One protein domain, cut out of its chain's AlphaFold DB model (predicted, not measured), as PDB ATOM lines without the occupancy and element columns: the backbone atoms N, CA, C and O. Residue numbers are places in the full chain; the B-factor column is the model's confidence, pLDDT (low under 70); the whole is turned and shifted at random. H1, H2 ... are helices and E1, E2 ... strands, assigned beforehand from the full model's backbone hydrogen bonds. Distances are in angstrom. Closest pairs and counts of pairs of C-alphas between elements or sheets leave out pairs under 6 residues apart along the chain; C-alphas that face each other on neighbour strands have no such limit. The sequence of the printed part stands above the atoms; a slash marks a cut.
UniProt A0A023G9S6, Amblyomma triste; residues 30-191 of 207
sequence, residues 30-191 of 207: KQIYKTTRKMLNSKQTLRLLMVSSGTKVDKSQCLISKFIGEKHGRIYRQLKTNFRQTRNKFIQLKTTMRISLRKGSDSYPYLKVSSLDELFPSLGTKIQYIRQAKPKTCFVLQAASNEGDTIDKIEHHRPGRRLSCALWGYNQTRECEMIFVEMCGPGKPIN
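AT A GLANCE: This is residues 30 to 191 of the 207 residues of a protein of Amblyomma triste (UniProt A0A023G9S6). Eight antiparallel strands, E1 to E8, make a closed barrel, with H1 outside it at one end, where the sheet curls round the helix. H3 packs on the outside over E7 and E8, the short E9 pairs onto E1, and E3 and E4 form a long hairpin; in the loop between E7 and E8 lies small H2, far from the middle, and residues 156 to 161 after its start stick out. The printed part has 162 residues, with three named helices and nine named strands in the order H1 E1 E2 E3 E4 E5 E6 E7 H2 E8 H3 E9, of mixed class. It is compact, with a radius of gyration of the C-alphas of 15.3 A and spans of 45 by 37 by 31 A.

IN THESE COORDINATES: The strands are E1, residues 46 to 52, 18.2 A; E2, 62 to 71, 26.7 A; E3, 74 to 86, 36.4 A; E4, 89 to 102, 38.7 A; E5, 110 to 115; E6, 127 to 134, 20.3 A; E7, 138 to 143; E8, 165 to 169; and E9, 187 to 189. E2 bends by 53 degrees at residue 68, E4 by 51 degrees at 96 and E6 by 58 degrees at 131. The helices are H1, residues 30 to 41, 16.5 A; H2, 151 to 157, 10.1 A; and H3, 174 to 184, 15.1 A. C-alpha 30 is at (-47.448, -9.082, 18.136), and C-alpha 189, where E9 ends, at (-36.608, 0.742, -5.701).

HOW THE PARTS SIT: The ring runs E1 E2 E3 E4 E5 E6 E7 E8 and back to E1. E1 to E7 form a meander, each strand the antiparallel neighbour of the one before. In the hairpin E3 and E4, N 79 and O 95 are 2.8 A apart; between E5 and E6, N 111 and O 128 are 2.8 A apart. E8 and E1 close the ring, with N 49 and O 167 2.8 A apart. E9 lies on the same side of E1 as E2, with N 188 and O 51 2.8 A apart. H1 is on the barrel, outside it, at a height over the sheet of 6.6 A; its closest C-alphas to E6 are those of Ile 32 and Ala 133, 5.3 A apart. H3 is on the barrel, outside it, at a height over the sheet of 7.4 A; on the local plane it runs along E8 at 20 degrees, and the closest C-alphas of the two are those of Cys 165 and Cys 184, 6.3 A. H2 is only just on the barrel, with 5 pairs of C-alphas within 10 A. H1, H2 and H3 are apart from one another. In H1, H2 and H3 every O i to N i+4 pair is within hydrogen-bond range.

THE WHOLE: The two C-alphas farthest apart are those of Asn 88 and Asp 106, 48.8 A. The printed part has no cut, and the link from E5 to E6, 11 residues, is long. Mean pLDDT of the printed part is 82.4; residues 54 to 61, 83 to 90, 105 to 106, 118 to 125 and 145 to 162 are under 70.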
ATOM      1  N   LYS A  30     -48.345  -8.196  17.382       90.56
ATOM      2  CA  LYS A  30     -47.448  -9.082  18.136       90.56
ATOM      3  C   LYS A  30     -46.498  -9.823  17.196       90.56
ATOM      4  O   LYS A  30     -45.300  -9.896  17.496       90.56
ATOM      5  N   GLN A  31     -46.990 -10.360  16.084       92.44
ATOM      6  CA  GLN A  31     -46.163 -11.029  15.085       92.44
ATOM      7  C   GLN A  31     -45.264 -10.049  14.338       92.44
ATOM      8  O   GLN A  31     -44.073 -10.345  14.184       92.44
ATOM      9  N   ILE A  32     -45.765  -8.873  13.951       94.19
ATOM     10  CA  ILE A  32     -44.953  -7.819  13.322       94.19
ATOM     11  C   ILE A  32     -43.809  -7.419  14.260       94.19
ATOM     12  O   ILE A  32     -42.641  -7.460  13.867       94.19
ATOM     13  N   TYR A  33     -44.109  -7.135  15.532       94.88
ATOM     14  CA  TYR A  33     -43.101  -6.805  16.544       94.88
ATOM     15  C   TYR A  33     -42.036  -7.904  16.667       94.88
ATOM     16  O   TYR A  33     -40.837  -7.629  16.581       94.88
ATOM     17  N   LYS A  34     -42.455  -9.165  16.850       95.62
ATOM     18  CA  LYS A  34     -41.528 -10.298  17.019       95.62
ATOM     19  C   LYS A  34     -40.649 -10.493  15.786       95.62
ATOM     20  O   LYS A  34     -39.450 -10.741  15.921       95.62
ATOM     21  N   THR A  35     -41.239 -10.382  14.601       96.62
ATOM     22  CA  THR A  35     -40.552 -10.568  13.323       96.62
ATOM     23  C   THR A  35     -39.506  -9.482  13.111       96.62
ATOM     24  O   THR A  35     -38.332  -9.796  12.906       96.62
ATOM     25  N   THR A  36     -39.888  -8.216  13.275       96.94
ATOM     26  CA  THR A  36     -38.963  -7.089  13.135       96.94
ATOM     27  C   THR A  36     -37.855  -7.138  14.179       96.94
ATOM     28  O   THR A  36     -36.691  -6.934  13.835       96.94
ATOM     29  N   ARG A  37     -38.158  -7.496  15.438       96.94
ATOM     30  CA  ARG A  37     -37.127  -7.656  16.479       96.94
ATOM     31  C   ARG A  37     -36.082  -8.698  16.087       96.94
ATOM     32  O   ARG A  37     -34.888  -8.424  16.184       96.94
ATOM     33  N   LYS A  38     -36.514  -9.870  15.606       97.56
ATOM     34  CA  LYS A  38     -35.602 -10.923  15.124       97.56
ATOM     35  C   LYS A  38     -34.726 -10.422  13.978       97.56
ATOM     36  O   LYS A  38     -33.529 -10.690  13.966       97.56
ATOM     37  N   MET A  39     -35.300  -9.670  13.040       97.75
ATOM     38  CA  MET A  39     -34.539  -9.130  11.916       97.75
ATOM     39  C   MET A  39     -33.511  -8.081  12.345       97.75
ATOM     40  O   MET A  39     -32.371  -8.123  11.880       97.75
ATOM     41  N   LEU A  40     -33.883  -7.187  13.263       97.00
ATOM     42  CA  LEU A  40     -33.004  -6.157  13.814       97.00
ATOM     43  C   LEU A  40     -31.876  -6.727  14.688       97.00
ATOM     44  O   LEU A  40     -30.806  -6.125  14.735       97.00
ATOM     45  N   ASN A  41     -32.074  -7.885  15.320       96.81
ATOM     46  CA  ASN A  41     -31.041  -8.602  16.081       96.81
ATOM     47  C   ASN A  41     -30.202  -9.575  15.233       96.81
ATOM     48  O   ASN A  41     -29.228 -10.149  15.714       96.81
ATOM     49  N   SER A  42     -30.555  -9.779  13.963       96.88
ATOM     50  CA  SER A  42     -29.806 -10.671  13.078       96.88
ATOM     51  C   SER A  42     -28.449 -10.079  12.709       96.88
ATOM     52  O   SER A  42     -28.361  -8.905  12.334       96.88
ATOM     53  N   LYS A  43     -27.410 -10.927  12.709       96.56
ATOM     54  CA  LYS A  43     -26.072 -10.610  12.178       96.56
ATOM     55  C   LYS A  43     -26.083 -10.315  10.673       96.56
ATOM     56  O   LYS A  43     -25.131  -9.731  10.164       96.56
ATOM     57  N   GLN A  44     -27.150 -10.692   9.965       96.25
ATOM     58  CA  GLN A  44     -27.301 -10.377   8.550       96.25
ATOM     59  C   GLN A  44     -27.397  -8.866   8.318       96.25
ATOM     60  O   GLN A  44     -27.940  -8.100   9.124       96.25
ATOM     61  N   THR A  45     -26.868  -8.449   7.174       94.88
ATOM     62  CA  THR A  45     -26.858  -7.060   6.730       94.88
ATOM     63  C   THR A  45     -28.246  -6.645   6.249       94.88
ATOM     64  O   THR A  45     -28.756  -7.208   5.285       94.88
ATOM     65  N   LEU A  46     -28.840  -5.642   6.898       95.94
ATOM     66  CA  LEU A  46     -30.076  -5.007   6.439       95.94
ATOM     67  C   LEU A  46     -29.739  -3.894   5.449       95.94
ATOM     68  O   LEU A  46     -28.784  -3.146   5.657       95.94
ATOM     69  N   ARG A  47     -30.530  -3.771   4.391       93.81
ATOM     70  CA  ARG A  47     -30.363  -2.787   3.322       93.81
ATOM     71  C   ARG A  47     -31.668  -2.032   3.129       93.81
ATOM     72  O   ARG A  47     -32.740  -2.617   3.290       93.81
ATOM     73  N   LEU A  48     -31.573  -0.751   2.791       92.62
ATOM     74  CA  LEU A  48     -32.712  -0.018   2.254       92.62
ATOM     75  C   LEU A  48     -32.973  -0.521   0.829       92.62
ATOM     76  O   LEU A  48     -32.063  -0.526   0.004       92.62
ATOM     77  N   LEU A  49     -34.198  -0.962   0.563       93.44
ATOM     78  CA  LEU A  49     -34.580  -1.614  -0.693       93.44
ATOM     79  C   LEU A  49     -35.507  -0.750  -1.546       93.44
ATOM     80  O   LEU A  49     -35.477  -0.844  -2.767       93.44
ATOM     81  N   MET A  50     -36.341   0.081  -0.924       92.69
ATOM     82  CA  MET A  50     -37.329   0.907  -1.620       92.69
ATOM     83  C   MET A  50     -37.771   2.064  -0.726       92.69
ATOM     84  O   MET A  50     -37.743   1.953   0.500       92.69
ATOM     85  N   VAL A  51     -38.189   3.171  -1.330       91.19
ATOM     86  CA  VAL A  51     -38.731   4.350  -0.633       91.19
ATOM     87  C   VAL A  51     -39.951   4.890  -1.365       91.19
ATOM     88  O   VAL A  51     -40.108   4.639  -2.558       91.19
ATOM     89  N   SER A  52     -40.802   5.669  -0.700       89.12
ATOM     90  CA  SER A  52     -41.933   6.323  -1.373       89.12
ATOM     91  C   SER A  52     -41.469   7.277  -2.474       89.12
ATOM     92  O   SER A  52     -40.468   7.987  -2.316       89.12
ATOM     93  N   SER A  53     -42.231   7.335  -3.568       79.88
ATOM     94  CA  SER A  53     -42.017   8.295  -4.655       79.88
ATOM     95  C   SER A  53     -42.032   9.740  -4.136       79.88
ATOM     96  O   SER A  53     -42.767  10.068  -3.209       79.88
ATOM     97  N   GLY A  54     -41.181  10.606  -4.693       68.50
ATOM     98  CA  GLY A  54     -41.032  12.001  -4.246       68.50
ATOM     99  C   GLY A  54     -40.125  12.204  -3.023       68.50
ATOM    100  O   GLY A  54     -39.752  13.337  -2.720       68.50
ATOM    101  N   THR A  55     -39.689  11.129  -2.356       68.12
ATOM    102  CA  THR A  55     -38.616  11.219  -1.355       68.12
ATOM    103  C   THR A  55     -37.309  11.578  -2.067       68.12
ATOM    104  O   THR A  55     -36.825  10.803  -2.896       68.12
ATOM    105  N   LYS A  56     -36.718  12.740  -1.752       60.72
ATOM    106  CA  LYS A  56     -35.390  13.138  -2.249       60.72
ATOM    107  C   LYS A  56     -34.323  12.219  -1.641       60.72
ATOM    108  O   LYS A  56     -33.743  12.531  -0.607       60.72
ATOM    109  N   VAL A  57     -34.069  11.073  -2.271       59.12
ATOM    110  CA  VAL A  57     -32.984  10.135  -1.896       59.12
ATOM    111  C   VAL A  57     -31.717  10.401  -2.714       59.12
ATOM    112  O   VAL A  57     -30.785   9.604  -2.717       59.12
ATOM    113  N   ASP A  58     -31.652  11.553  -3.383       51.75
ATOM    114  CA  ASP A  58     -30.712  11.864  -4.469       51.75
ATOM    115  C   ASP A  58     -29.226  11.769  -4.108       51.75
ATOM    116  O   ASP A  58     -28.373  11.891  -4.984       51.75
ATOM    117  N   LYS A  59     -28.881  11.534  -2.840       52.31
ATOM    118  CA  LYS A  59     -27.491  11.432  -2.403       52.31
ATOM    119  C   LYS A  59     -27.193  10.285  -1.431       52.31
ATOM    120  O   LYS A  59     -26.047  10.146  -1.033       52.31
ATOM    121  N   SER A  60     -28.159   9.440  -1.066       55.81
ATOM    122  CA  SER A  60     -27.968   8.347  -0.088       55.81
ATOM    123  C   SER A  60     -28.571   7.046  -0.602       55.81
ATOM    124  O   SER A  60     -29.416   6.435   0.045       55.81
ATOM    125  N   GLN A  61     -28.178   6.640  -1.808       66.81
ATOM    126  CA  GLN A  61     -28.781   5.490  -2.483       66.81
ATOM    127  C   GLN A  61     -28.504   4.169  -1.754       66.81
ATOM    128  O   GLN A  61     -29.260   3.226  -1.908       66.81
ATOM    129  N   CYS A  62     -27.474   4.098  -0.912       80.19
ATOM    130  CA  CYS A  62     -26.987   2.833  -0.374       80.19
ATOM    131  C   CYS A  62     -26.906   2.852   1.146       80.19
ATOM    132  O   CYS A  62     -25.820   2.969   1.706       80.19
ATOM    133  N   LEU A  63     -28.052   2.736   1.815       87.06
ATOM    134  CA  LEU A  63     -28.099   2.600   3.267       87.06
ATOM    135  C   LEU A  63     -27.988   1.130   3.672       87.06
ATOM    136  O   LEU A  63     -28.831   0.300   3.329       87.06
ATOM    137  N   ILE A  64     -26.943   0.827   4.437       90.81
ATOM    138  CA  ILE A  64     -26.632  -0.510   4.930       90.81
ATOM    139  C   ILE A  64     -26.544  -0.478   6.451       90.81
ATOM    140  O   ILE A  64     -25.840   0.344   7.021       90.81
ATOM    141  N   SER A  65     -27.216  -1.407   7.118       93.19
ATOM    142  CA  SER A  65     -27.263  -1.518   8.570       93.19
ATOM    143  C   SER A  65     -26.726  -2.876   9.024       93.19
ATOM    144  O   SER A  65     -27.303  -3.924   8.715       93.19
ATOM    145  N   LYS A  66     -25.630  -2.878   9.787       95.75
ATOM    146  CA  LYS A  66     -24.977  -4.079  10.339       95.75
ATOM    147  C   LYS A  66     -25.207  -4.176  11.844       95.75
ATOM    148  O   LYS A  66     -25.069  -3.182  12.545       95.75
ATOM    149  N   PHE A  67     -25.557  -5.357  12.346       96.69
ATOM    150  CA  PHE A  67     -25.735  -5.571  13.784       96.69
ATOM    151  C   PHE A  67     -24.407  -5.451  14.521       96.69
ATOM    152  O   PHE A  67     -23.410  -5.997  14.055       96.69
ATOM    153  N   ILE A  68     -24.409  -4.764  15.665       96.75
ATOM    154  CA  ILE A  68     -23.226  -4.671  16.531       96.75
ATOM    155  C   ILE A  68     -23.494  -5.132  17.969       96.75
ATOM    156  O   ILE A  68     -22.544  -5.450  18.673       96.75
ATOM    157  N   GLY A  69     -24.754  -5.219  18.407       96.81
ATOM    158  CA  GLY A  69     -25.091  -5.787  19.713       96.81
ATOM    159  C   GLY A  69     -26.462  -5.377  20.244       96.81
ATOM    160  O   GLY A  69     -27.166  -4.558  19.655       96.81
ATOM    161  N   GLU A  70     -26.827  -5.935  21.395       96.19
ATOM    162  CA  GLU A  70     -28.001  -5.551  22.183       96.19
ATOM    163  C   GLU A  70     -27.537  -5.214  23.607       96.19
ATOM    164  O   GLU A  70     -26.742  -5.947  24.194       96.19
ATOM    165  N   LYS A  71     -28.007  -4.093  24.166       93.62
ATOM    166  CA  LYS A  71     -27.712  -3.689  25.551       93.62
ATOM    167  C   LYS A  71     -28.942  -3.034  26.167       93.62
ATOM    168  O   LYS A  71     -29.520  -2.125  25.574       93.62
ATOM    169  N   HIS A  72     -29.346  -3.491  27.353       91.19
ATOM    170  CA  HIS A  72     -30.524  -2.985  28.079       91.19
ATOM    171  C   HIS A  72     -31.805  -2.936  27.217       91.19
ATOM    172  O   HIS A  72     -32.509  -1.927  27.191       91.19
ATOM    173  N   GLY A  73     -32.064  -3.991  26.432       86.62
ATOM    174  CA  GLY A  73     -33.236  -4.085  25.549       86.62
ATOM    175  C   GLY A  73     -33.226  -3.139  24.340       86.62
ATOM    176  O   GLY A  73     -34.238  -3.021  23.648       86.62
ATOM    177  N   ARG A  74     -32.106  -2.453  24.077       91.69
ATOM    178  CA  ARG A  74     -31.908  -1.609  22.894       91.69
ATOM    179  C   ARG A  74     -30.991  -2.303  21.905       91.69
ATOM    180  O   ARG A  74     -29.969  -2.869  22.289       91.69
ATOM    181  N   ILE A  75     -31.349  -2.204  20.631       96.12
ATOM    182  CA  ILE A  75     -30.622  -2.822  19.529       96.12
ATOM    183  C   ILE A  75     -29.657  -1.791  18.966       96.12
ATOM    184  O   ILE A  75     -30.051  -0.671  18.640       96.12
ATOM    185  N   TYR A  76     -28.399  -2.174  18.826       95.62
ATOM    186  CA  TYR A  76     -27.362  -1.335  18.257       95.62
ATOM    187  C   TYR A  76     -26.994  -1.875  16.883       95.62
ATOM    188  O   TYR A  76     -26.642  -3.049  16.715       95.62
ATOM    189  N   ARG A  77     -27.082  -1.004  15.878       94.81
ATOM    190  CA  ARG A  77     -26.660  -1.310  14.512       94.81
ATOM    191  C   ARG A  77     -25.814  -0.178  13.962       94.81
ATOM    192  O   ARG A  77     -26.112   0.990  14.168       94.81
ATOM    193  N   GLN A  78     -24.777  -0.527  13.226       93.25
ATOM    194  CA  GLN A  78     -23.957   0.415  12.491       93.25
ATOM    195  C   GLN A  78     -24.598   0.699  11.137       93.25
ATOM    196  O   GLN A  78     -24.737  -0.212  10.320       93.25
ATOM    197  N   LEU A  79     -24.964   1.953  10.902       89.62
ATOM    198  CA  LEU A  79     -25.478   2.429   9.628       89.62
ATOM    199  C   LEU A  79     -24.317   2.965   8.792       89.62
ATOM    200  O   LEU A  79     -23.496   3.747   9.268       89.62
ATOM    201  N   LYS A  80     -24.249   2.529   7.540       87.38
ATOM    202  CA  LYS A  80     -23.304   2.996   6.536       87.38
ATOM    203  C   LYS A  80     -24.077   3.536   5.347       87.38
ATOM    204  O   LYS A  80     -25.064   2.930   4.937       87.38
ATOM    205  N   THR A  81     -23.603   4.635   4.779       81.69
ATOM    206  CA  THR A  81     -24.077   5.134   3.490       81.69
ATOM    207  C   THR A  81     -22.920   5.637   2.661       81.69
ATOM    208  O   THR A  81     -21.965   6.183   3.203       81.69
ATOM    209  N   ASN A  82     -23.031   5.493   1.348       73.25
ATOM    210  CA  ASN A  82     -22.167   6.200   0.418       73.25
ATOM    211  C   ASN A  82     -22.937   7.413  -0.079       73.25
ATOM    212  O   ASN A  82     -24.063   7.290  -0.564       73.25
ATOM    213  N   PHE A  83     -22.339   8.581   0.097       66.88
ATOM    214  CA  PHE A  83     -22.858   9.832  -0.408       66.88
ATOM    215  C   PHE A  83     -22.061  10.249  -1.631       66.88
ATOM    216  O   PHE A  83     -20.838  10.379  -1.564       66.88
ATOM    217  N   ARG A  84     -22.747  10.468  -2.753       62.66
ATOM    218  CA  ARG A  84     -22.108  10.959  -3.974       62.66
ATOM    219  C   ARG A  84     -21.834  12.456  -3.817       62.66
ATOM    220  O   ARG A  84     -22.750  13.268  -3.909       62.66
ATOM    221  N   GLN A  85     -20.580  12.813  -3.534       61.59
ATOM    222  CA  GLN A  85     -20.155  14.207  -3.378       61.59
ATOM    223  C   GLN A  85     -19.962  14.876  -4.745       61.59
ATOM    224  O   GLN A  85     -20.356  16.023  -4.930       61.59
ATOM    225  N   THR A  86     -19.401  14.149  -5.716       59.16
ATOM    226  CA  THR A  86     -19.237  14.586  -7.115       59.16
ATOM    227  C   THR A  86     -19.500  13.417  -8.071       59.16
ATOM    228  O   THR A  86     -19.705  12.288  -7.621       59.16
ATOM    229  N   ARG A  87     -19.487  13.644  -9.400       60.50
ATOM    230  CA  ARG A  87     -19.732  12.580 -10.399       60.50
ATOM    231  C   ARG A  87     -18.876  11.325 -10.161       60.50
ATOM    232  O   ARG A  87     -19.406  10.236 -10.360       60.50
ATOM    233  N   ASN A  88     -17.655  11.469  -9.637       58.69
ATOM    234  CA  ASN A  88     -16.701  10.366  -9.464       58.69
ATOM    235  C   ASN A  88     -16.239  10.145  -8.008       58.69
ATOM    236  O   ASN A  88     -15.364   9.316  -7.779       58.69
ATOM    237  N   LYS A  89     -16.782  10.871  -7.016       61.69
ATOM    238  CA  LYS A  89     -16.338  10.775  -5.614       61.69
ATOM    239  C   LYS A  89     -17.484  10.410  -4.681       61.69
ATOM    240  O   LYS A  89     -18.459  11.156  -4.556       61.69
ATOM    241  N   PHE A  90     -17.319   9.291  -3.981       65.69
ATOM    242  CA  PHE A  90     -18.204   8.848  -2.910       65.69
ATOM    243  C   PHE A  90     -17.532   9.069  -1.555       65.69
ATOM    244  O   PHE A  90     -16.370   8.716  -1.369       65.69
ATOM    245  N   ILE A  91     -18.265   9.646  -0.604       71.38
ATOM    246  CA  ILE A  91     -17.876   9.679   0.807       71.38
ATOM    247  C   ILE A  91     -18.662   8.591   1.521       71.38
ATOM    248  O   ILE A  91     -19.893   8.576   1.469       71.38
ATOM    249  N   GLN A  92     -17.958   7.701   2.212       76.19
ATOM    250  CA  GLN A  92     -18.596   6.747   3.101       76.19
ATOM    251  C   GLN A  92     -18.842   7.407   4.457       76.19
ATOM    252  O   GLN A  92     -17.906   7.783   5.158       76.19
ATOM    253  N   LEU A  93     -20.108   7.523   4.839       78.62
ATOM    254  CA  LEU A  93     -20.509   7.923   6.180       78.62
ATOM    255  C   LEU A  93     -20.869   6.680   6.984       78.62
ATOM    256  O   LEU A  93     -21.502   5.748   6.480       78.62
ATOM    257  N   LYS A  94     -20.464   6.678   8.250       86.25
ATOM    258  CA  LYS A  94     -20.661   5.580   9.186       86.25
ATOM    259  C   LYS A  94     -21.123   6.180  10.505       86.25
ATOM    260  O   LYS A  94     -20.483   7.095  11.002       86.25
ATOM    261  N   THR A  95     -22.212   5.660  11.051       86.75
ATOM    262  CA  THR A  95     -22.710   6.048  12.372       86.75
ATOM    263  C   THR A  95     -23.218   4.835  13.136       86.75
ATOM    264  O   THR A  95     -23.637   3.831  12.543       86.75
ATOM    265  N   THR A  96     -23.194   4.917  14.460       91.25
ATOM    266  CA  THR A  96     -23.869   3.945  15.315       91.25
ATOM    267  C   THR A  96     -25.298   4.378  15.617       91.25
ATOM    268  O   THR A  96     -25.541   5.393  16.265       91.25
ATOM    269  N   MET A  97     -26.260   3.550  15.216       89.81
ATOM    270  CA  MET A  97     -27.672   3.736  15.525       89.81
ATOM    271  C   MET A  97     -28.060   2.917  16.751       89.81
ATOM    272  O   MET A  97     -27.860   1.701  16.808       89.81
ATOM    273  N   ARG A  98     -28.708   3.584  17.700       92.31
ATOM    274  CA  ARG A  98     -29.435   2.974  18.811       92.31
ATOM    275  C   ARG A  98     -30.918   2.924  18.459       92.31
ATOM    276  O   ARG A  98     -31.556   3.965  18.298       92.31
ATOM    277  N   ILE A  99     -31.460   1.714  18.371       93.56
ATOM    278  CA  ILE A  99     -32.831   1.419  17.954       93.56
ATOM    279  C   ILE A  99     -33.616   0.891  19.158       93.56
ATOM    280  O   ILE A  99     -33.233  -0.092  19.794       93.56
ATOM    281  N   SER A 100     -34.734   1.544  19.459       92.50
ATOM    282  CA  SER A 100     -35.723   1.078  20.433       92.50
ATOM    283  C   SER A 100     -36.974   0.632  19.692       92.50
ATOM    284  O   SER A 100     -37.562   1.425  18.962       92.50
ATOM    285  N   LEU A 101     -37.384  -0.618  19.885       93.44
ATOM    286  CA  LEU A 101     -38.598  -1.178  19.298       93.44
ATOM    287  C   LEU A 101     -39.672  -1.293  20.381       93.44
ATOM    288  O   LEU A 101     -39.453  -1.937  21.409       93.44
ATOM    289  N   ARG A 102     -40.838  -0.692  20.142       91.50
ATOM    290  CA  ARG A 102     -41.969  -0.707  21.073       91.50
ATOM    291  C   ARG A 102     -43.163  -1.424  20.458       91.50
ATOM    292  O   ARG A 102     -43.425  -1.310  19.262       91.50
ATOM    293  N   LYS A 103     -43.859  -2.191  21.293       87.88
ATOM    294  CA  LYS A 103     -45.117  -2.845  20.935       87.88
ATOM    295  C   LYS A 103     -46.236  -1.800  21.013       87.88
ATOM    296  O   LYS A 103     -46.294  -1.077  22.004       87.88
ATOM    297  N   GLY A 104     -47.091  -1.721  19.996       72.19
ATOM    298  CA  GLY A 104     -48.381  -1.042  20.128       72.19
ATOM    299  C   GLY A 104     -49.361  -2.007  20.788       72.19
ATOM    300  O   GLY A 104     -49.418  -3.168  20.386       72.19
ATOM    301  N   SER A 105     -50.055  -1.591  21.848       66.06
ATOM    302  CA  SER A 105     -51.081  -2.435  22.482       66.06
ATOM    303  C   SER A 105     -52.234  -2.692  21.514       66.06
ATOM    304  O   SER A 105     -52.590  -3.847  21.316       66.06
ATOM    305  N   ASP A 106     -52.678  -1.633  20.830       69.94
ATOM    306  CA  ASP A 106     -53.833  -1.606  19.915       69.94
ATOM    307  C   ASP A 106     -53.496  -0.872  18.604       69.94
ATOM    308  O   ASP A 106     -54.360  -0.318  17.924       69.94
ATOM    309  N   SER A 107     -52.201  -0.798  18.292       77.25
ATOM    310  CA  SER A 107     -51.652  -0.058  17.159       77.25
ATOM    311  C   SER A 107     -50.426  -0.754  16.572       77.25
ATOM    312  O   SER A 107     -49.879  -1.713  17.140       77.25
ATOM    313  N   TYR A 108     -49.976  -0.257  15.420       86.12
ATOM    314  CA  TYR A 108     -48.744  -0.711  14.788       86.12
ATOM    315  C   TYR A 108     -47.545  -0.566  15.743       86.12
ATOM    316  O   TYR A 108     -47.370   0.485  16.372       86.12
ATOM    317  N   PRO A 109     -46.668  -1.584  15.846       92.06
ATOM    318  CA  PRO A 109     -45.420  -1.435  16.578       92.06
ATOM    319  C   PRO A 109     -44.544  -0.391  15.883       92.06
ATOM    320  O   PRO A 109     -44.654  -0.165  14.678       92.06
ATOM    321  N   TYR A 110     -43.647   0.248  16.628       91.75
ATOM    322  CA  TYR A 110     -42.843   1.344  16.091       91.75
ATOM    323  C   TYR A 110     -41.402   1.317  16.587       91.75
ATOM    324  O   TYR A 110     -41.073   0.778  17.649       91.75
ATOM    325  N   LEU A 111     -40.536   1.932  15.790       91.25
ATOM    326  CA  LEU A 111     -39.128   2.144  16.069       91.25
ATOM    327  C   LEU A 111     -38.898   3.598  16.474       91.25
ATOM    328  O   LEU A 111     -39.386   4.515  15.819       91.25
ATOM    329  N   LYS A 112     -38.082   3.807  17.506       89.06
ATOM    330  CA  LYS A 112     -37.382   5.074  17.734       89.06
ATOM    331  C   LYS A 112     -35.904   4.840  17.477       89.06
ATOM    332  O   LYS A 112     -35.282   3.986  18.114       89.06
ATOM    333  N   VAL A 113     -35.363   5.573  16.518       86.94
ATOM    334  CA  VAL A 113     -33.974   5.459  16.092       86.94
ATOM    335  C   VAL A 113     -33.249   6.721  16.540       86.94
ATOM    336  O   VAL A 113     -33.775   7.811  16.384       86.94
ATOM    337  N   SER A 114     -32.065   6.574  17.127       85.88
ATOM    338  CA  SER A 114     -31.196   7.693  17.515       85.88
ATOM    339  C   SER A 114     -29.774   7.402  17.056       85.88
ATOM    340  O   SER A 114     -29.307   6.276  17.221       85.88
ATOM    341  N   SER A 115     -29.114   8.389  16.455       82.81
ATOM    342  CA  SER A 115     -27.680   8.329  16.162       82.81
ATOM    343  C   SER A 115     -26.910   8.613  17.452       82.81
ATOM    344  O   SER A 115     -27.311   9.496  18.208       82.81
ATOM    345  N   LEU A 116     -25.852   7.851  17.733       79.94
ATOM    346  CA  LEU A 116     -24.910   8.194  18.806       79.94
ATOM    347  C   LEU A 116     -23.906   9.262  18.357       79.94
ATOM    348  O   LEU A 116     -23.360   9.963  19.197       79.94
ATOM    349  N   ASP A 117     -23.717   9.393  17.043       71.69
ATOM    350  CA  ASP A 117     -22.822  10.371  16.435       71.69
ATOM    351  C   ASP A 117     -23.631  11.574  15.921       71.69
ATOM    352  O   ASP A 117     -24.695  11.405  15.311       71.69
ATOM    353  N   GLU A 118     -23.117  12.791  16.096       63.00
ATOM    354  CA  GLU A 118     -23.763  14.037  15.635       63.00
ATOM    355  C   GLU A 118     -23.854  14.151  14.105       63.00
ATOM    356  O   GLU A 118     -24.523  15.034  13.581       63.00
ATOM    357  N   LEU A 119     -23.231  13.226  13.369       57.34
ATOM    358  CA  LEU A 119     -23.201  13.193  11.904       57.34
ATOM    359  C   LEU A 119     -24.575  12.923  11.261       57.34
ATOM    360  O   LEU A 119     -24.750  13.170  10.069       57.34
ATOM    361  N   PHE A 120     -25.555  12.428  12.029       58.81
ATOM    362  CA  PHE A 120     -26.927  12.183  11.561       58.81
ATOM    363  C   PHE A 120     -27.987  12.707  12.549       58.81
ATOM    364  O   PHE A 120     -28.808  11.923  13.043       58.81
ATOM    365  N   PRO A 121     -28.033  14.023  12.828       45.06
ATOM    366  CA  PRO A 121     -28.968  14.567  13.809       45.06
ATOM    367  C   PRO A 121     -30.429  14.432  13.341       45.06
ATOM    368  O   PRO A 121     -31.342  14.285  14.151       45.06
ATOM    369  N   SER A 122     -30.665  14.386  12.023       50.78
ATOM    370  CA  SER A 122     -32.002  14.341  11.416       50.78
ATOM    371  C   SER A 122     -32.657  12.954  11.365       50.78
ATOM    372  O   SER A 122     -33.870  12.872  11.182       50.78
ATOM    373  N   LEU A 123     -31.908  11.859  11.559       52.38
ATOM    374  CA  LEU A 123     -32.488  10.506  11.635       52.38
ATOM    375  C   LEU A 123     -33.083  10.197  13.022       52.38
ATOM    376  O   LEU A 123     -33.704   9.151  13.203       52.38
ATOM    377  N   GLY A 124     -32.850  11.077  14.004       51.59
ATOM    378  CA  GLY A 124     -32.831  10.726  15.423       51.59
ATOM    379  C   GLY A 124     -34.073  11.027  16.265       51.59
ATOM    380  O   GLY A 124     -34.084  10.663  17.441       51.59
ATOM    381  N   THR A 125     -35.096  11.707  15.739       56.91
ATOM    382  CA  THR A 125     -36.148  12.274  16.611       56.91
ATOM    383  C   THR A 125     -37.553  11.750  16.360       56.91
ATOM    384  O   THR A 125     -38.355  11.755  17.287       56.91
ATOM    385  N   LYS A 126     -37.864  11.226  15.170       74.38
ATOM    386  CA  LYS A 126     -39.229  10.792  14.836       74.38
ATOM    387  C   LYS A 126     -39.401   9.280  14.942       74.38
ATOM    388  O   LYS A 126     -38.545   8.508  14.506       74.38
ATOM    389  N   ILE A 127     -40.533   8.864  15.508       85.44
ATOM    390  CA  ILE A 127     -40.957   7.463  15.488       85.44
ATOM    391  C   ILE A 127     -41.260   7.019  14.052       85.44
ATOM    392  O   ILE A 127     -41.702   7.812  13.217       85.44
ATOM    393  N   GLN A 128     -41.013   5.742  13.774       88.44
ATOM    394  CA  GLN A 128     -41.335   5.102  12.501       88.44
ATOM    395  C   GLN A 128     -42.167   3.858  12.781       88.44
ATOM    396  O   GLN A 128     -41.700   2.933  13.449       88.44
ATOM    397  N   TYR A 129     -43.399   3.842  12.294       91.50
ATOM    398  CA  TYR A 129     -44.299   2.711  12.466       91.50
ATOM    399  C   TYR A 129     -43.915   1.575  11.531       91.50
ATOM    400  O   TYR A 129     -43.463   1.806  10.412       91.50
ATOM    401  N   ILE A 130     -44.106   0.343  11.981       93.56
ATOM    402  CA  ILE A 130     -43.848  -0.855  11.193       93.56
ATOM    403  C   ILE A 130     -45.191  -1.344  10.661       93.56
ATOM    404  O   ILE A 130     -45.967  -1.938  11.405       93.56
ATOM    405  N   ARG A 131     -45.450  -1.094   9.377       91.00
ATOM    406  CA  ARG A 131     -46.715  -1.464   8.719       91.00
ATOM    407  C   ARG A 131     -46.823  -2.965   8.499       91.00
ATOM    408  O   ARG A 131     -47.884  -3.535   8.689       91.00
ATOM    409  N   GLN A 132     -45.708  -3.592   8.129       93.19
ATOM    410  CA  GLN A 132     -45.643  -5.021   7.850       93.19
ATOM    411  C   GLN A 132     -44.230  -5.553   8.068       93.19
ATOM    412  O   GLN A 132     -43.248  -4.833   7.870       93.19
ATOM    413  N   ALA A 133     -44.122  -6.827   8.438       95.50
ATOM    414  CA  ALA A 133     -42.852  -7.536   8.507       95.50
ATOM    415  C   ALA A 133     -43.014  -8.979   8.028       95.50
ATOM    416  O   ALA A 133     -43.838  -9.729   8.552       95.50
ATOM    417  N   LYS A 134     -42.192  -9.379   7.058       95.50
ATOM    418  CA  LYS A 134     -42.127 -10.744   6.550       95.50
ATOM    419  C   LYS A 134     -40.882 -11.444   7.123       95.50
ATOM    420  O   LYS A 134     -39.771 -10.908   7.043       95.50
ATOM    421  N   PRO A 135     -41.035 -12.627   7.745       94.75
ATOM    422  CA  PRO A 135     -39.929 -13.303   8.409       94.75
ATOM    423  C   PRO A 135     -38.733 -13.554   7.500       94.75
ATOM    424  O   PRO A 135     -38.866 -14.123   6.425       94.75
ATOM    425  N   LYS A 136     -37.547 -13.181   7.993       94.50
ATOM    426  CA  LYS A 136     -36.255 -13.384   7.325       94.50
ATOM    427  C   LYS A 136     -36.142 -12.740   5.931       94.50
ATOM    428  O   LYS A 136     -35.245 -13.117   5.185       94.50
ATOM    429  N   THR A 137     -36.997 -11.778   5.582       96.12
ATOM    430  CA  THR A 137     -36.954 -11.132   4.262       96.12
ATOM    431  C   THR A 137     -36.925  -9.613   4.382       96.12
ATOM    432  O   THR A 137     -35.871  -9.016   4.140       96.12
ATOM    433  N   CYS A 138     -38.025  -8.985   4.805       97.69
ATOM    434  CA  CYS A 138     -38.175  -7.530   4.823       97.69
ATOM    435  C   CYS A 138     -39.206  -7.015   5.836       97.69
ATOM    436  O   CYS A 138     -40.035  -7.760   6.355       97.69
ATOM    437  N   PHE A 139     -39.175  -5.711   6.091       97.50
ATOM    438  CA  PHE A 139     -40.201  -4.976   6.820       97.50
ATOM    439  C   PHE A 139     -40.366  -3.564   6.246       97.50
ATOM    440  O   PHE A 139     -39.421  -2.980   5.707       97.50
ATOM    441  N   VAL A 140     -41.575  -3.020   6.366       95.75
ATOM    442  CA  VAL A 140     -41.943  -1.690   5.864       95.75
ATOM    443  C   VAL A 140     -42.066  -0.727   7.034       95.75
ATOM    444  O   VAL A 140     -42.825  -0.971   7.973       95.75
ATOM    445  N   LEU A 141     -41.325   0.374   6.956       93.69
ATOM    446  CA  LEU A 141     -41.413   1.497   7.875       93.69
ATOM    447  C   LEU A 141     -42.221   2.626   7.250       93.69
ATOM    448  O   LEU A 141     -42.063   2.899   6.064       93.69
ATOM    449  N   GLN A 142     -43.017   3.314   8.058       89.88
ATOM    450  CA  GLN A 142     -43.734   4.526   7.684       89.88
ATOM    451  C   GLN A 142     -43.417   5.638   8.686       89.88
ATOM    452  O   GLN A 142     -43.432   5.424   9.901       89.88
ATOM    453  N   ALA A 143     -43.099   6.826   8.178       84.81
ATOM    454  CA  ALA A 143     -42.843   7.998   9.005       84.81
ATOM    455  C   ALA A 143     -44.111   8.444   9.748       84.81
ATOM    456  O   ALA A 143     -45.212   8.314   9.223       84.81
ATOM    457  N   ALA A 144     -43.959   9.027  10.936       78.69
ATOM    458  CA  ALA A 144     -45.037   9.751  11.612       78.69
ATOM    459  C   ALA A 144     -45.098  11.225  11.157       78.69
ATOM    460  O   ALA A 144     -44.059  11.818  10.846       78.69
ATOM    461  N   SER A 145     -46.290  11.841  11.150       67.31
ATOM    462  CA  SER A 145     -46.431  13.291  10.922       67.31
ATOM    463  C   SER A 145     -45.830  14.092  12.079       67.31
ATOM    464  O   SER A 145     -44.944  14.916  11.840       67.31
ATOM    465  N   ASN A 146     -46.244  13.780  13.312       63.53
ATOM    466  CA  ASN A 146     -45.784  14.372  14.572       63.53
ATOM    467  C   ASN A 146     -45.565  13.286  15.647       63.53
ATOM    468  O   ASN A 146     -46.071  12.170  15.519       63.53
ATOM    469  N   GLU A 147     -44.813  13.591  16.715       55.06
ATOM    470  CA  GLU A 147     -44.750  12.704  17.890       55.06
ATOM    471  C   GLU A 147     -46.137  12.659  18.559       55.06
ATOM    472  O   GLU A 147     -46.626  13.676  19.035       55.06
ATOM    473  N   GLY A 148     -46.778  11.486  18.567       55.53
ATOM    474  CA  GLY A 148     -48.103  11.272  19.168       55.53
ATOM    475  C   GLY A 148     -49.236  11.021  18.168       55.53
ATOM    476  O   GLY A 148     -50.266  10.467  18.553       55.53
ATOM    477  N   ASP A 149     -49.032  11.329  16.882       61.84
ATOM    478  CA  ASP A 149     -49.997  10.981  15.837       61.84
ATOM    479  C   ASP A 149     -49.875   9.491  15.485       61.84
ATOM    480  O   ASP A 149     -48.798   8.986  15.143       61.84
ATOM    481  N   THR A 150     -50.990   8.766  15.569       65.69
ATOM    482  CA  THR A 150     -51.126   7.398  15.048       65.69
ATOM    483  C   THR A 150     -51.354   7.440  13.542       65.69
ATOM    484  O   THR A 150     -52.005   8.369  13.063       65.69
ATOM    485  N   ILE A 151     -50.897   6.422  12.807       65.06
ATOM    486  CA  ILE A 151     -51.127   6.334  11.354       65.06
ATOM    487  C   ILE A 151     -52.615   6.485  11.016       65.06
ATOM    488  O   ILE A 151     -52.962   7.284  10.152       65.06
ATOM    489  N   ASP A 152     -53.476   5.804  11.771       63.00
ATOM    490  CA  ASP A 152     -54.921   5.772  11.534       63.00
ATOM    491  C   ASP A 152     -55.532   7.181  11.602       63.00
ATOM    492  O   ASP A 152     -56.240   7.613  10.695       63.00
ATOM    493  N   LYS A 153     -55.166   7.976  12.619       60.38
ATOM    494  CA  LYS A 153     -55.586   9.387  12.727       60.38
ATOM    495  C   LYS A 153     -55.205  10.204  11.492       60.38
ATOM    496  O   LYS A 153     -55.986  11.055  11.079       60.38
ATOM    497  N   ILE A 154     -54.032   9.969  10.908       59.28
ATOM    498  CA  ILE A 154     -53.539  10.742   9.760       59.28
ATOM    499  C   ILE A 154     -54.277  10.342   8.482       59.28
ATOM    500  O   ILE A 154     -54.683  11.222   7.724       59.28
ATOM    501  N   GLU A 155     -54.470   9.039   8.264       63.12
ATOM    502  CA  GLU A 155     -55.222   8.519   7.116       63.12
ATOM    503  C   GLU A 155     -56.682   9.004   7.145       63.12
ATOM    504  O   GLU A 155     -57.206   9.389   6.101       63.12
ATOM    505  N   HIS A 156     -57.292   9.105   8.334       57.88
ATOM    506  CA  HIS A 156     -58.650   9.631   8.502       57.88
ATOM    507  C   HIS A 156     -58.757  11.164   8.386       57.88
ATOM    508  O   HIS A 156     -59.689  11.655   7.759       57.88
ATOM    509  N   HIS A 157     -57.824  11.945   8.951       56.81
ATOM    510  CA  HIS A 157     -57.928  13.418   8.946       56.81
ATOM    511  C   HIS A 157     -57.472  14.068   7.634       56.81
ATOM    512  O   HIS A 157     -57.836  15.209   7.348       56.81
ATOM    513  N   ARG A 158     -56.610  13.401   6.857       60.19
ATOM    514  CA  ARG A 158     -56.098  13.917   5.577       60.19
ATOM    515  C   ARG A 158     -56.094  12.813   4.520       60.19
ATOM    516  O   ARG A 158     -55.008  12.383   4.105       60.19
ATOM    517  N   PRO A 159     -57.281  12.373   4.065       55.97
ATOM    518  CA  PRO A 159     -57.382  11.383   3.005       55.97
ATOM    519  C   PRO A 159     -56.569  11.846   1.786       55.97
ATOM    520  O   PRO A 159     -56.680  12.982   1.330       55.97
ATOM    521  N   GLY A 160     -55.665  10.985   1.315       57.56
ATOM    522  CA  GLY A 160     -54.766  11.261   0.187       57.56
ATOM    523  C   GLY A 160     -53.352  11.733   0.552       57.56
ATOM    524  O   GLY A 160     -52.448  11.613  -0.279       57.56
ATOM    525  N   ARG A 161     -53.082  12.185   1.788       65.12
ATOM    526  CA  ARG A 161     -51.711  12.531   2.212       65.12
ATOM    527  C   ARG A 161     -50.975  11.297   2.738       65.12
ATOM    528  O   ARG A 161     -50.990  11.013   3.932       65.12
ATOM    529  N   ARG A 162     -50.270  10.584   1.854       68.94
ATOM    530  CA  ARG A 162     -49.443   9.431   2.249       68.94
ATOM    531  C   ARG A 162     -48.126   9.872   2.886       68.94
ATOM    532  O   ARG A 162     -47.363  10.644   2.307       68.94
ATOM    533  N   LEU A 163     -47.860   9.367   4.088       83.06
ATOM    534  CA  LEU A 163     -46.575   9.538   4.767       83.06
ATOM    535  C   LEU A 163     -45.496   8.722   4.054       83.06
ATOM    536  O   LEU A 163     -45.771   7.640   3.536       83.06
ATOM    537  N   SER A 164     -44.261   9.225   4.056       86.56
ATOM    538  CA  SER A 164     -43.135   8.531   3.435       86.56
ATOM    539  C   SER A 164     -42.895   7.170   4.088       86.56
ATOM    540  O   SER A 164     -42.818   7.061   5.314       86.56
ATOM    541  N   CYS A 165     -42.711   6.153   3.253       91.00
ATOM    542  CA  CYS A 165     -42.337   4.809   3.653       91.00
ATOM    543  C   CYS A 165     -40.923   4.445   3.199       91.00
ATOM    544  O   CYS A 165     -40.392   4.990   2.228       91.00
ATOM    545  N   ALA A 166     -40.349   3.456   3.880       92.69
ATOM    546  CA  ALA A 166     -39.087   2.822   3.538       92.69
ATOM    547  C   ALA A 166     -39.186   1.299   3.707       92.69
ATOM    548  O   ALA A 166     -39.594   0.808   4.759       92.69
ATOM    549  N   LEU A 167     -38.778   0.549   2.687       95.31
ATOM    550  CA  LEU A 167     -38.635  -0.903   2.726       95.31
ATOM    551  C   LEU A 167     -37.212  -1.261   3.143       95.31
ATOM    552  O   LEU A 167     -36.253  -0.874   2.474       95.31
ATOM    553  N   TRP A 168     -37.078  -2.050   4.201       96.44
ATOM    554  CA  TRP A 168     -35.803  -2.604   4.644       96.44
ATOM    555  C   TRP A 168     -35.828  -4.120   4.553       96.44
ATOM    556  O   TRP A 168     -36.834  -4.744   4.872       96.44
ATOM    557  N   GLY A 169     -34.716  -4.737   4.174       96.81
ATOM    558  CA  GLY A 169     -34.623  -6.192   4.115       96.81
ATOM    559  C   GLY A 169     -33.211  -6.686   3.858       96.81
ATOM    560  O   GLY A 169     -32.270  -5.896   3.799       96.81
ATOM    561  N   TYR A 170     -33.047  -8.001   3.745       95.00
ATOM    562  CA  TYR A 170     -31.737  -8.592   3.454       95.00
ATOM    563  C   TYR A 170     -31.395  -8.506   1.967       95.00
ATOM    564  O   TYR A 170     -30.303  -8.054   1.623       95.00
ATOM    565  N   ASN A 171     -32.352  -8.870   1.112       91.25
ATOM    566  CA  ASN A 171     -32.253  -8.848  -0.344       91.25
ATOM    567  C   ASN A 171     -33.535  -8.267  -0.943       91.25
ATOM    568  O   ASN A 171     -34.605  -8.348  -0.335       91.25
ATOM    569  N   GLN A 172     -33.423  -7.713  -2.145       89.31
ATOM    570  CA  GLN A 172     -34.567  -7.241  -2.914       89.31
ATOM    571  C   GLN A 172     -35.332  -8.441  -3.485       89.31
ATOM    572  O   GLN A 172     -34.750  -9.283  -4.168       89.31
ATOM    573  N   THR A 173     -36.626  -8.538  -3.179       93.62
ATOM    574  CA  THR A 173     -37.519  -9.579  -3.705       93.62
ATOM    575  C   THR A 173     -38.828  -8.952  -4.164       93.62
ATOM    576  O   THR A 173     -39.303  -7.984  -3.565       93.62
ATOM    577  N   ARG A 174     -39.448  -9.548  -5.190       95.25
ATOM    578  CA  ARG A 174     -40.746  -9.097  -5.711       95.25
ATOM    579  C   ARG A 174     -41.835  -9.104  -4.633       95.25
ATOM    580  O   ARG A 174     -42.655  -8.200  -4.593       95.25
ATOM    581  N   GLU A 175     -41.826 -10.092  -3.736       95.44
ATOM    582  CA  GLU A 175     -42.772 -10.167  -2.609       95.44
ATOM    583  C   GLU A 175     -42.675  -8.928  -1.706       95.44
ATOM    584  O   GLU A 175     -43.684  -8.305  -1.390       95.44
ATOM    585  N   CYS A 176     -41.460  -8.530  -1.333       96.06
ATOM    586  CA  CYS A 176     -41.233  -7.376  -0.467       96.06
ATOM    587  C   CYS A 176     -41.625  -6.050  -1.127       96.06
ATOM    588  O   CYS A 176     -42.150  -5.160  -0.458       96.06
ATOM    589  N   GLU A 177     -41.397  -5.924  -2.433       95.81
ATOM    590  CA  GLU A 177     -41.834  -4.762  -3.213       95.81
ATOM    591  C   GLU A 177     -43.357  -4.691  -3.321       95.81
ATOM    592  O   GLU A 177     -43.925  -3.617  -3.144       95.81
ATOM    593  N   MET A 178     -44.032  -5.822  -3.545       95.44
ATOM    594  CA  MET A 178     -45.498  -5.866  -3.580       95.44
ATOM    595  C   MET A 178     -46.100  -5.470  -2.231       95.44
ATOM    596  O   MET A 178     -46.980  -4.616  -2.203       95.44
ATOM    597  N   ILE A 179     -45.560  -5.985  -1.117       94.25
ATOM    598  CA  ILE A 179     -45.968  -5.574   0.238       94.25
ATOM    599  C   ILE A 179     -45.789  -4.062   0.425       94.25
ATOM    600  O   ILE A 179     -46.638  -3.396   1.015       94.25
ATOM    601  N   PHE A 180     -44.684  -3.492  -0.065       94.62
ATOM    602  CA  PHE A 180     -44.474  -2.050   0.001       94.62
ATOM    603  C   PHE A 180     -45.534  -1.285  -0.802       94.62
ATOM    604  O   PHE A 180     -46.103  -0.322  -0.290       94.62
ATOM    605  N   VAL A 181     -45.808  -1.708  -2.038       93.62
ATOM    606  CA  VAL A 181     -46.779  -1.045  -2.922       93.62
ATOM    607  C   VAL A 181     -48.197  -1.124  -2.367       93.62
ATOM    608  O   VAL A 181     -48.917  -0.131  -2.414       93.62
ATOM    609  N   GLU A 182     -48.574  -2.258  -1.788       91.19
ATOM    610  CA  GLU A 182     -49.858  -2.438  -1.113       91.19
ATOM    611  C   GLU A 182     -50.001  -1.483   0.082       91.19
ATOM    612  O   GLU A 182     -50.995  -0.770   0.203       91.19
ATOM    613  N   MET A 183     -48.968  -1.395   0.925       88.06
ATOM    614  CA  MET A 183     -49.021  -0.622   2.172       88.06
ATOM    615  C   MET A 183     -48.833   0.887   1.985       88.06
ATOM    616  O   MET A 183     -49.331   1.675   2.793       88.06
ATOM    617  N   CYS A 184     -48.063   1.293   0.975       87.81
ATOM    618  CA  CYS A 184     -47.552   2.658   0.829       87.81
ATOM    619  C   CYS A 184     -47.775   3.260  -0.566       87.81
ATOM    620  O   CYS A 184     -47.582   4.466  -0.757       87.81
ATOM    621  N   GLY A 185     -48.212   2.466  -1.542       89.88
ATOM    622  CA  GLY A 185     -48.319   2.865  -2.940       89.88
ATOM    623  C   GLY A 185     -47.005   2.815  -3.715       89.88
ATOM    624  O   GLY A 185     -46.015   2.248  -3.251       89.88
ATOM    625  N   PRO A 186     -46.980   3.441  -4.906       89.75
ATOM    626  CA  PRO A 186     -45.795   3.472  -5.747       89.75
ATOM    627  C   PRO A 186     -44.564   3.981  -4.991       89.75
ATOM    628  O   PRO A 186     -44.614   4.974  -4.258       89.75
ATOM    629  N   GLY A 187     -43.436   3.315  -5.211       89.88
ATOM    630  CA  GLY A 187     -42.152   3.701  -4.645       89.88
ATOM    631  C   GLY A 187     -41.022   3.577  -5.652       89.88
ATOM    632  O   GLY A 187     -41.180   3.029  -6.741       89.88
ATOM    633  N   LYS A 188     -39.860   4.087  -5.257       90.81
ATOM    634  CA  LYS A 188     -38.614   4.010  -6.007       90.81
ATOM    635  C   LYS A 188     -37.749   2.889  -5.419       90.81
ATOM    636  O   LYS A 188     -37.287   3.046  -4.283       90.81
ATOM    637  N   PRO A 189     -37.536   1.773  -6.138       90.62
ATOM    638  CA  PRO A 189     -36.608   0.742  -5.701       90.62
ATOM    639  C   PRO A 189     -35.174   1.277  -5.704       90.62
ATOM    640  O   PRO A 189     -34.805   2.144  -6.501       90.62
ATOM    641  N   ILE A 190     -34.363   0.756  -4.794       87.38
ATOM    642  CA  ILE A 190     -32.944   1.065  -4.683       87.38
ATOM    643  C   ILE A 190     -32.154   0.070  -5.530       87.38
ATOM    644  O   ILE A 190     -32.244  -1.136  -5.317       87.38
ATOM    645  N   ASN A 191     -31.331   0.565  -6.456       84.50
ATOM    646  CA  ASN A 191     -30.443  -0.295  -7.230       84.50
ATOM    647  C   ASN A 191     -29.233  -0.724  -6.385       84.50
ATOM    648  O   ASN A 191     -28.212  -0.041  -6.338       84.50
TER     649      ASN A 191